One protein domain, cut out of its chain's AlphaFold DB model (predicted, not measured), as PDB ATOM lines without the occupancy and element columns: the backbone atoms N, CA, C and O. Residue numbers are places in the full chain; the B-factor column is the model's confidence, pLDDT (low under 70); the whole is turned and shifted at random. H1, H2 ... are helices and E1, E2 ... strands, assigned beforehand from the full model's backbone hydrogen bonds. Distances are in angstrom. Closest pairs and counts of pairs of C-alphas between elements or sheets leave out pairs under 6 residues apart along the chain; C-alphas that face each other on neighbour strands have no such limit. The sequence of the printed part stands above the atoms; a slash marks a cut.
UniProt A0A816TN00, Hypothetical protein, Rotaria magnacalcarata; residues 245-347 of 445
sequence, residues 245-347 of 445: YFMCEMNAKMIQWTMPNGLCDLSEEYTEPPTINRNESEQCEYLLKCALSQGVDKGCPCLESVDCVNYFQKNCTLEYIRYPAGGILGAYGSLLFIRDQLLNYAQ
ATOM      1  N   TYR A 245     104.277 163.239  24.295       49.69
ATOM      2  CA  TYR A 245     104.170 163.285  25.742       49.69
ATOM      3  C   TYR A 245     102.856 162.699  26.236       49.69
ATOM      4  O   TYR A 245     101.836 163.382  26.239       49.69
ATOM      5  N   PHE A 246     102.923 161.416  26.587       52.12
ATOM      6  CA  PHE A 246     102.354 160.783  27.775       52.12
ATOM      7  C   PHE A 246     101.092 161.411  28.365       52.12
ATOM      8  O   PHE A 246     100.956 161.594  29.567       52.12
ATOM      9  N   MET A 247     100.146 161.749  27.509       62.84
ATOM     10  CA  MET A 247      98.743 161.651  27.824       62.84
ATOM     11  C   MET A 247      98.276 160.420  27.090       62.84
ATOM     12  O   MET A 247      97.640 160.485  26.040       62.84
ATOM     13  N   CYS A 248      98.681 159.284  27.635       67.00
ATOM     14  CA  CYS A 248      98.353 157.957  27.140       67.00
ATOM     15  C   CYS A 248      96.828 157.809  26.989       67.00
ATOM     16  O   CYS A 248      96.333 157.118  26.102       67.00
ATOM     17  N   GLU A 249      96.083 158.572  27.792       73.44
ATOM     18  CA  GLU A 249      94.634 158.673  27.757       73.44
ATOM     19  C   GLU A 249      94.088 159.325  26.473       73.44
ATOM     20  O   GLU A 249      92.925 159.138  26.142       73.44
ATOM     21  N   MET A 250      94.895 160.091  25.735       63.81
ATOM     22  CA  MET A 250      94.483 160.844  24.541       63.81
ATOM     23  C   MET A 250      94.950 160.227  23.223       63.81
ATOM     24  O   MET A 250      94.674 160.768  22.146       63.81
ATOM     25  N   ASN A 251      95.644 159.092  23.275       60.62
ATOM     26  CA  ASN A 251      96.056 158.385  22.078       60.62
ATOM     27  C   ASN A 251      94.831 157.739  21.399       60.62
ATOM     28  O   ASN A 251      94.280 156.740  21.850       60.62
ATOM     29  N   ALA A 252      94.419 158.309  20.264       52.75
ATOM     30  CA  ALA A 252      93.243 157.861  19.515       52.75
ATOM     31  C   ALA A 252      93.372 156.443  18.925       52.75
ATOM     32  O   ALA A 252      92.365 155.858  18.527       52.75
ATOM     33  N   LYS A 253      94.596 155.902  18.819       52.09
ATOM     34  CA  LYS A 253      94.841 154.550  18.295       52.09
ATOM     35  C   LYS A 253      94.840 153.485  19.393       52.09
ATOM     36  O   LYS A 253      94.461 152.353  19.112       52.09
ATOM     37  N   MET A 254      95.273 153.830  20.606       58.69
ATOM     38  CA  MET A 254      95.348 152.923  21.754       58.69
ATOM     39  C   MET A 254      95.067 153.700  23.037       58.69
ATOM     40  O   MET A 254      95.821 154.604  23.372       58.69
ATOM     41  N   ILE A 255      94.009 153.335  23.760       64.06
ATOM     42  CA  ILE A 255      93.652 153.991  25.019       64.06
ATOM     43  C   ILE A 255      94.521 153.412  26.139       64.06
ATOM     44  O   ILE A 255      94.509 152.202  26.361       64.06
ATOM     45  N   GLN A 256      95.293 154.259  26.815       72.62
ATOM     46  CA  GLN A 256      96.318 153.861  27.786       72.62
ATOM     47  C   GLN A 256      96.290 154.784  29.013       72.62
ATOM     48  O   GLN A 256      95.620 155.816  28.999       72.62
ATOM     49  N   TRP A 257      97.014 154.433  30.079       76.50
ATOM     50  CA  TRP A 257      97.067 155.223  31.317       76.50
ATOM     51  C   TRP A 257      98.444 155.845  31.543       76.50
ATOM     52  O   TRP A 257      99.461 155.169  31.396       76.50
ATOM     53  N   THR A 258      98.485 157.115  31.935       75.75
ATOM     54  CA  THR A 258      99.719 157.835  32.261       75.75
ATOM     55  C   THR A 258     100.075 157.624  33.730       75.75
ATOM     56  O   THR A 258      99.325 157.982  34.650       75.75
ATOM     57  N   MET A 259     101.249 157.044  33.963       69.50
ATOM     58  CA  MET A 259     101.820 156.801  35.285       69.50
ATOM     59  C   MET A 259     102.442 158.080  35.888       69.50
ATOM     60  O   MET A 259     102.740 159.022  35.156       69.50
ATOM     61  N   PRO A 260     102.688 158.146  37.215       65.00
ATOM     62  CA  PRO A 260     103.273 159.330  37.865       65.00
ATOM     63  C   PRO A 260     104.665 159.741  37.365       65.00
ATOM     64  O   PRO A 260     105.045 160.900  37.499       65.00
ATOM     65  N   ASN A 261     105.427 158.806  36.794       58.00
ATOM     66  CA  ASN A 261     106.704 159.072  36.124       58.00
ATOM     67  C   ASN A 261     106.531 159.509  34.659       58.00
ATOM     68  O   ASN A 261     107.495 159.550  33.904       58.00
ATOM     69  N   GLY A 262     105.291 159.775  34.247       63.78
ATOM     70  CA  GLY A 262     104.960 160.159  32.893       63.78
ATOM     71  C   GLY A 262     105.133 159.036  31.883       63.78
ATOM     72  O   GLY A 262     105.305 159.368  30.740       63.78
ATOM     73  N   LEU A 263     105.125 157.745  32.227       60.16
ATOM     74  CA  LEU A 263     105.135 156.666  31.221       60.16
ATOM     75  C   LEU A 263     103.727 156.128  30.948       60.16
ATOM     76  O   LEU A 263     102.870 156.168  31.829       60.16
ATOM     77  N   CYS A 264     103.506 155.570  29.756       68.69
ATOM     78  CA  CYS A 264     102.265 154.862  29.443       68.69
ATOM     79  C   CYS A 264     102.291 153.435  29.976       68.69
ATOM     80  O   CYS A 264     103.220 152.681  29.690       68.69
ATOM     81  N   ASP A 265     101.242 153.052  30.697       68.50
ATOM     82  CA  ASP A 265     100.965 151.648  30.956       68.50
ATOM     83  C   ASP A 265     100.200 151.041  29.772       68.50
ATOM     84  O   ASP A 265      99.151 151.541  29.354       68.50
ATOM     85  N   LEU A 266     100.768 149.971  29.219       60.44
ATOM     86  CA  LEU A 266     100.207 149.177  28.125       60.44
ATOM     87  C   LEU A 266      99.387 147.982  28.630       60.44
ATOM     88  O   LEU A 266      98.788 147.268  27.827       60.44
ATOM     89  N   SER A 267      99.405 147.709  29.935       61.50
ATOM     90  CA  SER A 267      98.722 146.570  30.528       61.50
ATOM     91  C   SER A 267      97.227 146.847  30.703       61.50
ATOM     92  O   SER A 267      96.815 147.847  31.286       61.50
ATOM     93  N   GLU A 268      96.388 145.905  30.268       57.53
ATOM     94  CA  GLU A 268      94.932 145.929  30.509       57.53
ATOM     95  C   GLU A 268      94.563 145.713  31.997       57.53
ATOM     96  O   GLU A 268      93.391 145.602  32.367       57.53
ATOM     97  N   GLU A 269      95.558 145.594  32.880       62.41
ATOM     98  CA  GLU A 269      95.383 145.241  34.289       62.41
ATOM     99  C   GLU A 269      95.760 146.354  35.266       62.41
ATOM    100  O   GLU A 269      95.602 146.158  36.475       62.41
ATOM    101  N   TYR A 270      96.198 147.515  34.777       65.69
ATOM    102  CA  TYR A 270      96.581 148.614  35.651       65.69
ATOM    103  C   TYR A 270      95.433 149.062  36.564       65.69
ATOM    104  O   TYR A 270      94.262 149.134  36.178       65.69
ATOM    105  N   THR A 271      95.797 149.352  37.810       69.19
ATOM    106  CA  THR A 271      94.927 150.003  38.786       69.19
ATOM    107  C   THR A 271      95.742 151.069  39.496       69.19
ATOM    108  O   THR A 271      96.736 150.751  40.154       69.19
ATOM    109  N   GLU A 272      95.338 152.334  39.384       69.19
ATOM    110  CA  GLU A 272      95.999 153.406  40.117       69.19
ATOM    111  C   GLU A 272      95.920 153.124  41.629       69.19
ATOM    112  O   GLU A 272      94.843 152.785  42.137       69.19
ATOM    113  N   PRO A 273      97.032 153.248  42.382       64.19
ATOM    114  CA  PRO A 273      97.020 152.975  43.808       64.19
ATOM    115  C   PRO A 273      95.941 153.812  44.509       64.19
ATOM    116  O   PRO A 273      95.858 155.025  44.278       64.19
ATOM    117  N   PRO A 274      95.121 153.217  45.392       59.72
ATOM    118  CA  PRO A 274      94.159 153.977  46.168       59.72
ATOM    119  C   PRO A 274      94.915 154.906  47.123       59.72
ATOM    120  O   PRO A 274      95.414 154.493  48.169       59.72
ATOM    121  N   THR A 275      95.014 156.182  46.764       58.22
ATOM    122  CA  THR A 275      95.529 157.223  47.647       58.22
ATOM    123  C   THR A 275      94.475 157.529  48.706       58.22
ATOM    124  O   THR A 275      93.390 158.047  48.437       58.22
ATOM    125  N   ILE A 276      94.778 157.146  49.943       53.81
ATOM    126  CA  ILE A 276      93.958 157.457  51.113       53.81
ATOM    127  C   ILE A 276      94.040 158.981  51.317       53.81
ATOM    128  O   ILE A 276      95.120 159.486  51.606       53.81
ATOM    129  N   ASN A 277      92.911 159.689  51.167       62.50
ATOM    130  CA  ASN A 277      92.771 161.161  51.155       62.50
ATOM    131  C   ASN A 277      93.354 161.885  49.926       62.50
ATOM    132  O   ASN A 277      94.269 162.697  50.068       62.50
ATOM    133  N   ARG A 278      92.763 161.682  48.739       73.19
ATOM    134  CA  ARG A 278      92.967 162.614  47.615       73.19
ATOM    135  C   ARG A 278      92.484 164.007  47.999       73.19
ATOM    136  O   ARG A 278      91.380 164.162  48.531       73.19
ATOM    137  N   ASN A 279      93.295 165.020  47.720       83.62
ATOM    138  CA  ASN A 279      92.802 166.392  47.754       83.62
ATOM    139  C   ASN A 279      91.831 166.638  46.574       83.62
ATOM    140  O   ASN A 279      91.736 165.840  45.642       83.62
ATOM    141  N   GLU A 280      91.079 167.738  46.617       85.69
ATOM    142  CA  GLU A 280      90.067 168.060  45.597       85.69
ATOM    143  C   GLU A 280      90.657 168.146  44.173       85.69
ATOM    144  O   GLU A 280      90.025 167.712  43.210       85.69
ATOM    145  N   SER A 281      91.900 168.627  44.048       85.88
ATOM    146  CA  SER A 281      92.623 168.706  42.774       85.88
ATOM    147  C   SER A 281      92.993 167.327  42.233       85.88
ATOM    148  O   SER A 281      92.692 167.031  41.083       85.88
ATOM    149  N   GLU A 282      93.579 166.467  43.063       86.00
ATOM    150  CA  GLU A 282      93.960 165.089  42.725       86.00
ATOM    151  C   GLU A 282      92.738 164.232  42.380       86.00
ATOM    152  O   GLU A 282      92.798 163.355  41.517       86.00
ATOM    153  N   GLN A 283      91.607 164.482  43.045       87.62
ATOM    154  CA  GLN A 283      90.351 163.805  42.747       87.62
ATOM    155  C   GLN A 283      89.810 164.210  41.369       87.62
ATOM    156  O   GLN A 283      89.411 163.348  40.589       87.62
ATOM    157  N   CYS A 284      89.796 165.506  41.056       89.81
ATOM    158  CA  CYS A 284      89.386 166.002  39.744       89.81
ATOM    159  C   CYS A 284      90.337 165.560  38.626       89.81
ATOM    160  O   CYS A 284      89.869 165.196  37.549       89.81
ATOM    161  N   GLU A 285      91.645 165.553  38.885       88.00
ATOM    162  CA  GLU A 285      92.664 165.053  37.961       88.00
ATOM    163  C   GLU A 285      92.425 163.577  37.625       88.00
ATOM    164  O   GLU A 285      92.384 163.204  36.458       88.00
ATOM    165  N   TYR A 286      92.155 162.742  38.629       87.44
ATOM    166  CA  TYR A 286      91.831 161.331  38.422       87.44
ATOM    167  C   TYR A 286      90.576 161.100  37.590       87.44
ATOM    168  O   TYR A 286      90.570 160.296  36.661       87.44
ATOM    169  N   LEU A 287      89.503 161.819  37.920       88.56
ATOM    170  CA  LEU A 287      88.255 161.724  37.173       88.56
ATOM    171  C   LEU A 287      88.439 162.209  35.729       88.56
ATOM    172  O   LEU A 287      87.856 161.618  34.821       88.56
ATOM    173  N   LEU A 288      89.270 163.236  35.512       88.31
ATOM    174  CA  LEU A 288      89.657 163.676  34.176       88.31
ATOM    175  C   LEU A 288      90.401 162.557  33.440       88.31
ATOM    176  O   LEU A 288      89.996 162.221  32.334       88.31
ATOM    177  N   LYS A 289      91.417 161.927  34.047       86.06
ATOM    178  CA  LYS A 289      92.134 160.789  33.440       86.06
ATOM    179  C   LYS A 289      91.176 159.673  33.030       86.06
ATOM    180  O   LYS A 289      91.206 159.260  31.878       86.06
ATOM    181  N   CYS A 290      90.252 159.280  33.910       85.56
ATOM    182  CA  CYS A 290      89.206 158.303  33.593       85.56
ATOM    183  C   CYS A 290      88.309 158.723  32.419       85.56
ATOM    184  O   CYS A 290      87.907 157.880  31.620       85.56
ATOM    185  N   ALA A 291      87.971 160.011  32.308       86.44
ATOM    186  CA  ALA A 291      87.182 160.529  31.195       86.44
ATOM    187  C   ALA A 291      87.957 160.499  29.871       86.44
ATOM    188  O   ALA A 291      87.414 160.053  28.861       86.44
ATOM    189  N   LEU A 292      89.220 160.931  29.884       82.81
ATOM    190  CA  LEU A 292      90.100 160.921  28.715       82.81
ATOM    191  C   LEU A 292      90.359 159.477  28.248       82.81
ATOM    192  O   LEU A 292      90.188 159.170  27.073       82.81
ATOM    193  N   SER A 293      90.650 158.575  29.189       80.50
ATOM    194  CA  SER A 293      90.956 157.163  28.944       80.50
ATOM    195  C   SER A 293      89.715 156.283  28.785       80.50
ATOM    196  O   SER A 293      89.830 155.062  28.856       80.50
ATOM    197  N   GLN A 294      88.516 156.863  28.689       79.94
ATOM    198  CA  GLN A 294      87.243 156.135  28.583       79.94
ATOM    199  C   GLN A 294      87.077 154.984  29.601       79.94
ATOM    200  O   GLN A 294      86.483 153.953  29.293       79.94
ATOM    201  N   GLY A 295      87.612 155.144  30.814       77.69
ATOM    202  CA  GLY A 295      87.506 154.142  31.875       77.69
ATOM    203  C   GLY A 295      88.411 152.913  31.729       77.69
ATOM    204  O   GLY A 295      88.081 151.880  32.296       77.69
ATOM    205  N   VAL A 296      89.531 152.993  30.995       75.69
ATOM    206  CA  VAL A 296      90.514 151.888  30.894       75.69
ATOM    207  C   VAL A 296      91.055 151.410  32.249       75.69
ATOM    208  O   VAL A 296      91.242 150.209  32.434       75.69
ATOM    209  N   ASP A 297      91.286 152.307  33.210       76.50
ATOM    210  CA  ASP A 297      91.706 151.910  34.559       76.50
ATOM    211  C   ASP A 297      90.548 151.213  35.299       76.50
ATOM    212  O   ASP A 297      89.441 151.746  35.396       76.50
ATOM    213  N   LYS A 298      90.800 150.020  35.859       74.62
ATOM    214  CA  LYS A 298      89.769 149.214  36.553       74.62
ATOM    215  C   LYS A 298      89.190 149.900  37.795       74.62
ATOM    216  O   LYS A 298      88.113 149.524  38.255       74.62
ATOM    217  N   GLY A 299      89.907 150.866  38.362       78.38
ATOM    218  CA  GLY A 299      89.450 151.687  39.475       78.38
ATOM    219  C   GLY A 299      88.523 152.826  39.048       78.38
ATOM    220  O   GLY A 299      87.915 153.454  39.919       78.38
ATOM    221  N   CYS A 300      88.380 153.093  37.743       84.75
ATOM    222  CA  CYS A 300      87.578 154.209  37.270       84.75
ATOM    223  C   CYS A 300      86.109 154.052  37.686       84.75
ATOM    224  O   CYS A 300      85.425 153.108  37.279       84.75
ATOM    225  N   PRO A 301      85.554 155.024  38.427       82.56
ATOM    226  CA  PRO A 301      84.201 154.923  38.966       82.56
ATOM    227  C   PRO A 301      83.115 155.044  37.886       82.56
ATOM    228  O   PRO A 301      81.935 154.840  38.165       82.56
ATOM    229  N   CYS A 302      83.507 155.383  36.657       81.31
ATOM    230  CA  CYS A 302      82.620 155.477  35.514       81.31
ATOM    231  C   CYS A 302      82.449 154.162  34.743       81.31
ATOM    232  O   CYS A 302      81.651 154.142  33.818       81.31
ATOM    233  N   LEU A 303      83.107 153.057  35.118       71.19
ATOM    234  CA  LEU A 303      82.922 151.752  34.455       71.19
ATOM    235  C   LEU A 303      81.453 151.283  34.434       71.19
ATOM    236  O   LEU A 303      81.036 150.572  33.523       71.19
ATOM    237  N   GLU A 304      80.651 151.706  35.414       63.72
ATOM    238  CA  GLU A 304      79.213 151.414  35.479       63.72
ATOM    239  C   GLU A 304      78.343 152.443  34.732       63.72
ATOM    240  O   GLU A 304      77.199 152.158  34.372       63.72
ATOM    241  N   SER A 305      78.863 153.650  34.487       60.06
ATOM    242  CA  SER A 305      78.170 154.721  33.774       60.06
ATOM    243  C   SER A 305      78.701 154.803  32.347       60.06
ATOM    244  O   SER A 305      79.826 155.224  32.140       60.06
ATOM    245  N   VAL A 306      77.871 154.481  31.357       64.12
ATOM    246  CA  VAL A 306      78.193 154.450  29.908       64.12
ATOM    247  C   VAL A 306      78.932 155.702  29.370       64.12
ATOM    248  O   VAL A 306      79.468 155.667  28.268       64.12
ATOM    249  N   ASP A 307      78.989 156.798  30.135       81.94
ATOM    250  CA  ASP A 307      79.671 158.042  29.791       81.94
ATOM    251  C   ASP A 307      80.573 158.557  30.940       81.94
ATOM    252  O   ASP A 307      80.105 159.170  31.909       81.94
ATOM    253  N   CYS A 308      81.884 158.320  30.819       84.88
ATOM    254  CA  CYS A 308      82.892 158.794  31.772       84.88
ATOM    255  C   CYS A 308      83.049 160.323  31.796       84.88
ATOM    256  O   CYS A 308      83.383 160.875  32.847       84.88
ATOM    257  N   VAL A 309      82.764 161.020  30.691       87.06
ATOM    258  CA  VAL A 309      82.839 162.489  30.623       87.06
ATOM    259  C   VAL A 309      81.746 163.103  31.492       87.06
ATOM    260  O   VAL A 309      82.032 163.962  32.326       87.06
ATOM    261  N   ASN A 310      80.514 162.597  31.388       87.12
ATOM    262  CA  ASN A 310      79.410 163.045  32.241       87.12
ATOM    263  C   ASN A 310      79.673 162.759  33.726       87.12
ATOM    264  O   ASN A 310      79.337 163.577  34.588       87.12
ATOM    265  N   TYR A 311      80.271 161.605  34.041       88.25
ATOM    266  CA  TYR A 311      80.639 161.270  35.418       88.25
ATOM    267  C   TYR A 311      81.656 162.273  35.978       88.25
ATOM    268  O   TYR A 311      81.464 162.805  37.074       88.25
ATOM    269  N   PHE A 312      82.701 162.579  35.207       89.44
ATOM    270  CA  PHE A 312      83.691 163.598  35.550       89.44
ATOM    271  C   PHE A 312      83.047 164.973  35.760       89.44
ATOM    272  O   PHE A 312      83.253 165.585  36.807       89.44
ATOM    273  N   GLN A 313      82.209 165.432  34.828       89.25
ATOM    274  CA  GLN A 313      81.550 166.741  34.907       89.25
ATOM    275  C   GLN A 313      80.656 166.893  36.139       89.25
ATOM    276  O   GLN A 313      80.556 167.976  36.712       89.25
ATOM    277  N   LYS A 314      80.015 165.806  36.569       89.12
ATOM    278  CA  LYS A 314      79.129 165.810  37.735       89.12
ATOM    279  C   LYS A 314      79.885 165.764  39.063       89.12
ATOM    280  O   LYS A 314      79.426 166.356  40.040       89.12
ATOM    281  N   ASN A 315      80.999 165.033  39.109       89.00
ATOM    282  CA  ASN A 315      81.685 164.705  40.359       89.00
ATOM    283  C   ASN A 315      82.967 165.520  40.594       89.00
ATOM    284  O   ASN A 315      83.471 165.520  41.714       89.00
ATOM    285  N   CYS A 316      83.478 166.229  39.585       89.62
ATOM    286  CA  CYS A 316      84.552 167.200  39.755       89.62
ATOM    287  C   CYS A 316      83.996 168.598  40.067       89.62
ATOM    288  O   CYS A 316      83.220 169.191  39.316       89.62
ATOM    289  N   THR A 317      84.426 169.156  41.192       91.12
ATOM    290  CA  THR A 317      84.025 170.484  41.672       91.12
ATOM    291  C   THR A 317      84.820 171.621  41.031       91.12
ATOM    292  O   THR A 317      84.294 172.728  40.911       91.12
ATOM    293  N   LEU A 318      86.050 171.356  40.574       91.06
ATOM    294  CA  LEU A 318      86.909 172.343  39.922       91.06
ATOM    295  C   LEU A 318      86.430 172.666  38.502       91.06
ATOM    296  O   LEU A 318      86.077 171.780  37.729       91.06
ATOM    297  N   GLU A 319      86.452 173.952  38.149       89.44
ATOM    298  CA  GLU A 319      86.133 174.424  36.795       89.44
ATOM    299  C   GLU A 319      87.303 174.207  35.824       89.44
ATOM    300  O   GLU A 319      87.096 173.789  34.683       89.44
ATOM    301  N   TYR A 320      88.528 174.449  36.301       88.19
ATOM    302  CA  TYR A 320      89.765 174.318  35.536       88.19
ATOM    303  C   TYR A 320      90.643 173.229  36.140       88.19
ATOM    304  O   TYR A 320      91.028 173.311  37.308       88.19
ATOM    305  N   ILE A 321      90.987 172.232  35.332       89.69
ATOM    306  CA  ILE A 321      91.821 171.107  35.740       89.69
ATOM    307  C   ILE A 321      93.148 171.215  34.995       89.69
ATOM    308  O   ILE A 321      93.166 171.317  33.767       89.69
ATOM    309  N   ARG A 322      94.256 171.220  35.744       84.31
ATOM    310  CA  ARG A 322      95.607 171.144  35.182       84.31
ATOM    311  C   ARG A 322      96.014 169.687  35.088       84.31
ATOM    312  O   ARG A 322      95.974 168.991  36.096       84.31
ATOM    313  N   TYR A 323      96.407 169.251  33.904       79.94
ATOM    314  CA  TYR A 323      96.888 167.896  33.685       79.94
ATOM    315  C   TYR A 323      97.857 167.865  32.495       79.94
ATOM    316  O   TYR A 323      97.644 168.613  31.542       79.94
ATOM    317  N   PRO A 324      98.914 167.040  32.507       72.44
ATOM    318  CA  PRO A 324      99.436 166.299  33.654       72.44
ATOM    319  C   PRO A 324      99.971 167.214  34.764       72.44
ATOM    320  O   PRO A 324     100.254 168.395  34.538       72.44
ATOM    321  N   ALA A 325     100.102 166.672  35.978       67.44
ATOM    322  CA  ALA A 325     100.837 167.332  37.052       67.44
ATOM    323  C   ALA A 325     102.280 167.664  36.598       67.44
ATOM    324  O   ALA A 325     102.876 166.964  35.777       67.44
ATOM    325  N   GLY A 326     102.823 168.785  37.085       61.31
ATOM    326  CA  GLY A 326     104.048 169.386  36.542       61.31
ATOM    327  C   GLY A 326     105.255 168.439  36.497       61.31
ATOM    328  O   GLY A 326     105.493 167.669  37.425       61.31
ATOM    329  N   GLY A 327     106.062 168.547  35.436       54.75
ATOM    330  CA  GLY A 327     107.238 167.703  35.201       54.75
ATOM    331  C   GLY A 327     107.074 166.676  34.079       54.75
ATOM    332  O   GLY A 327     108.086 166.131  33.659       54.75
ATOM    333  N   ILE A 328     105.851 166.453  33.582       56.06
ATOM    334  CA  ILE A 328     105.566 165.532  32.464       56.06
ATOM    335  C   ILE A 328     105.577 166.268  31.106       56.06
ATOM    336  O   ILE A 328     106.178 165.782  30.154       56.06
ATOM    337  N   LEU A 329     104.984 167.469  31.010       53.06
ATOM    338  CA  LEU A 329     105.062 168.353  29.827       53.06
ATOM    339  C   LEU A 329     106.176 169.392  29.997       53.06
ATOM    340  O   LEU A 329     105.931 170.596  30.130       53.06
ATOM    341  N   GLY A 330     107.411 168.902  30.095       55.31
ATOM    342  CA  GLY A 330     108.529 169.709  30.572       55.31
ATOM    343  C   GLY A 330     108.303 170.223  32.005       55.31
ATOM    344  O   GLY A 330     107.241 170.082  32.615       55.31
ATOM    345  N   ALA A 331     109.317 170.861  32.588       56.78
ATOM    346  CA  ALA A 331     109.191 171.423  33.937       56.78
ATOM    347  C   ALA A 331     108.278 172.669  34.001       56.78
ATOM    348  O   ALA A 331     107.985 173.157  35.091       56.78
ATOM    349  N   TYR A 332     107.867 173.205  32.849       62.34
ATOM    350  CA  TYR A 332     107.229 174.515  32.719       62.34
ATOM    351  C   TYR A 332     105.838 174.472  32.062       62.34
ATOM    352  O   TYR A 332     105.197 175.517  31.990       62.34
ATOM    353  N   GLY A 333     105.369 173.329  31.549       70.25
ATOM    354  CA  GLY A 333     104.106 173.217  30.813       70.25
ATOM    355  C   GLY A 333     103.054 172.385  31.548       70.25
ATOM    356  O   GLY A 333     103.365 171.412  32.228       70.25
ATOM    357  N   SER A 334     101.786 172.769  31.406       76.00
ATOM    358  CA  SER A 334     100.618 171.972  31.808       76.00
ATOM    359  C   SER A 334      99.457 172.260  30.860       76.00
ATOM    360  O   SER A 334      99.340 173.383  30.368       76.00
ATOM    361  N   LEU A 335      98.580 171.291  30.610       78.06
ATOM    362  CA  LEU A 335      97.356 171.550  29.855       78.06
ATOM    363  C   LEU A 335      96.232 171.930  30.802       78.06
ATOM    364  O   LEU A 335      96.149 171.433  31.925       78.06
ATOM    365  N   LEU A 336      95.364 172.813  30.330       82.94
ATOM    366  CA  LEU A 336      94.169 173.222  31.041       82.94
ATOM    367  C   LEU A 336      92.936 172.639  30.356       82.94
ATOM    368  O   LEU A 336      92.689 172.882  29.170       82.94
ATOM    369  N   PHE A 337      92.139 171.932  31.146       86.31
ATOM    370  CA  PHE A 337      90.841 171.404  30.756       86.31
ATOM    371  C   PHE A 337      89.744 172.172  31.478       86.31
ATOM    372  O   PHE A 337      89.797 172.361  32.695       86.31
ATOM    373  N   ILE A 338      88.742 172.604  30.721       87.56
ATOM    374  CA  ILE A 338      87.540 173.243  31.249       87.56
ATOM    375  C   ILE A 338      86.481 172.157  31.414       87.56
ATOM    376  O   ILE A 338      86.044 171.567  30.421       87.56
ATOM    377  N   ARG A 339      86.059 171.905  32.660       88.81
ATOM    378  CA  ARG A 339      85.158 170.799  33.027       88.81
ATOM    379  C   ARG A 339      83.934 170.711  32.110       88.81
ATOM    380  O   ARG A 339      83.704 169.693  31.460       88.81
ATOM    381  N   ASP A 340      83.188 171.806  32.013       85.38
ATOM    382  CA  ASP A 340      81.887 171.845  31.330       85.38
ATOM    383  C   ASP A 340      82.002 171.894  29.795       85.38
ATOM    384  O   ASP A 340      80.998 171.814  29.091       85.38
ATOM    385  N   GLN A 341      83.220 172.028  29.261       84.81
ATOM    386  CA  GLN A 341      83.493 172.078  27.821       84.81
ATOM    387  C   GLN A 341      84.203 170.823  27.305       84.81
ATOM    388  O   GLN A 341      84.562 170.765  26.126       84.81
ATOM    389  N   LEU A 342      84.445 169.832  28.167       81.00
ATOM    390  CA  LEU A 342      85.017 168.558  27.753       81.00
ATOM    391  C   LEU A 342      83.983 167.782  26.917       81.00
ATOM    392  O   LEU A 342      82.875 167.519  27.377       81.00
ATOM    393  N   LEU A 343      84.342 167.444  25.677       73.50
ATOM    394  CA  LEU A 343      83.549 166.614  24.761       73.50
ATOM    395  C   LEU A 343      84.201 165.228  24.615       73.50
ATOM    396  O   LEU A 343      85.364 165.055  24.967       73.50
ATOM    397  N   ASN A 344      83.489 164.259  24.023       61.78
ATOM    398  CA  ASN A 344      83.972 162.875  23.824       61.78
ATOM    399  C   ASN A 344      85.300 162.767  23.054       61.78
ATOM    400  O   ASN A 344      86.005 161.770  23.175       61.78
ATOM    401  N   TYR A 345      85.654 163.793  22.278       56.28
ATOM    402  CA  TYR A 345      86.978 163.947  21.685       56.28
ATOM    403  C   TYR A 345      87.790 164.861  22.593       56.28
ATOM    404  O   TYR A 345      87.957 166.048  22.319       56.28
ATOM    405  N   ALA A 346      88.198 164.280  23.717       65.12
ATOM    406  CA  ALA A 346      89.146 164.809  24.675       65.12
ATOM    407  C   ALA A 346      90.224 165.635  23.966       65.12
ATOM    408  O   ALA A 346      91.065 165.075  23.273       65.12
ATOM    409  N   GLN A 347      90.189 166.958  24.103       67.69
ATOM    410  CA  GLN A 347      91.264 167.866  23.710       67.69
ATOM    411  C   GLN A 347      91.405 168.923  24.803       67.69
ATOM    412  O   GLN A 347      90.389 169.347  25.363       67.69
TER     413      GLN A 347
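Overview. This is residues 245 to 347 of the 445 residues of the protein "Hypothetical protein" of Rotaria magnacalcarata (UniProt A0A816TN00). With little regular structure, this domain is a helical hairpin, H1 and H2 side by side, with a small strand hairpin, E1 and E2, next to H1 and long loops around them. Of 103 printed residues, 31 are in named elements, in the order H1, H2, E1, E2; the class is mixed, the sheet antiparallel. It is compact, radius of gyration of the C-alphas 12.6 A, spans 32 by 31 by 30 A.

Arrangement. After residues 245 to 279, with no named element, find H1, residues 280 to 292. It touches H2, residues 308 to 315, at a shallow tilt of 20 degrees, opposite ways; their closest C-alphas, Ala 291 and Cys 308, are 4.7 A apart. In both, every O i to N i+4 pair is within hydrogen-bond range. E1, residues 320 to 323, and E2, residues 333 to 338, form an antiparallel hairpin; N 321 and O 337, 2.9 A apart, are within hydrogen-bond range. The closest C-alphas of H1 and E1, Glu 285 and Ile 321, are 6.5 A apart; E2 is apart from both helices.

Along the chain. From C-alpha 280 at (90.067, 168.060, 45.597), H1 runs 18.3 A; H2 spans 10.5 A, E1 9.8 A. E2 runs 16.6 A to C-alpha 338 at (87.540, 173.243, 31.249).

Size, cuts and confidence. The printed part has no cut. H1 to H2 is a long link. In this model 44 residues are under pLDDT 70, among them 259 to 277.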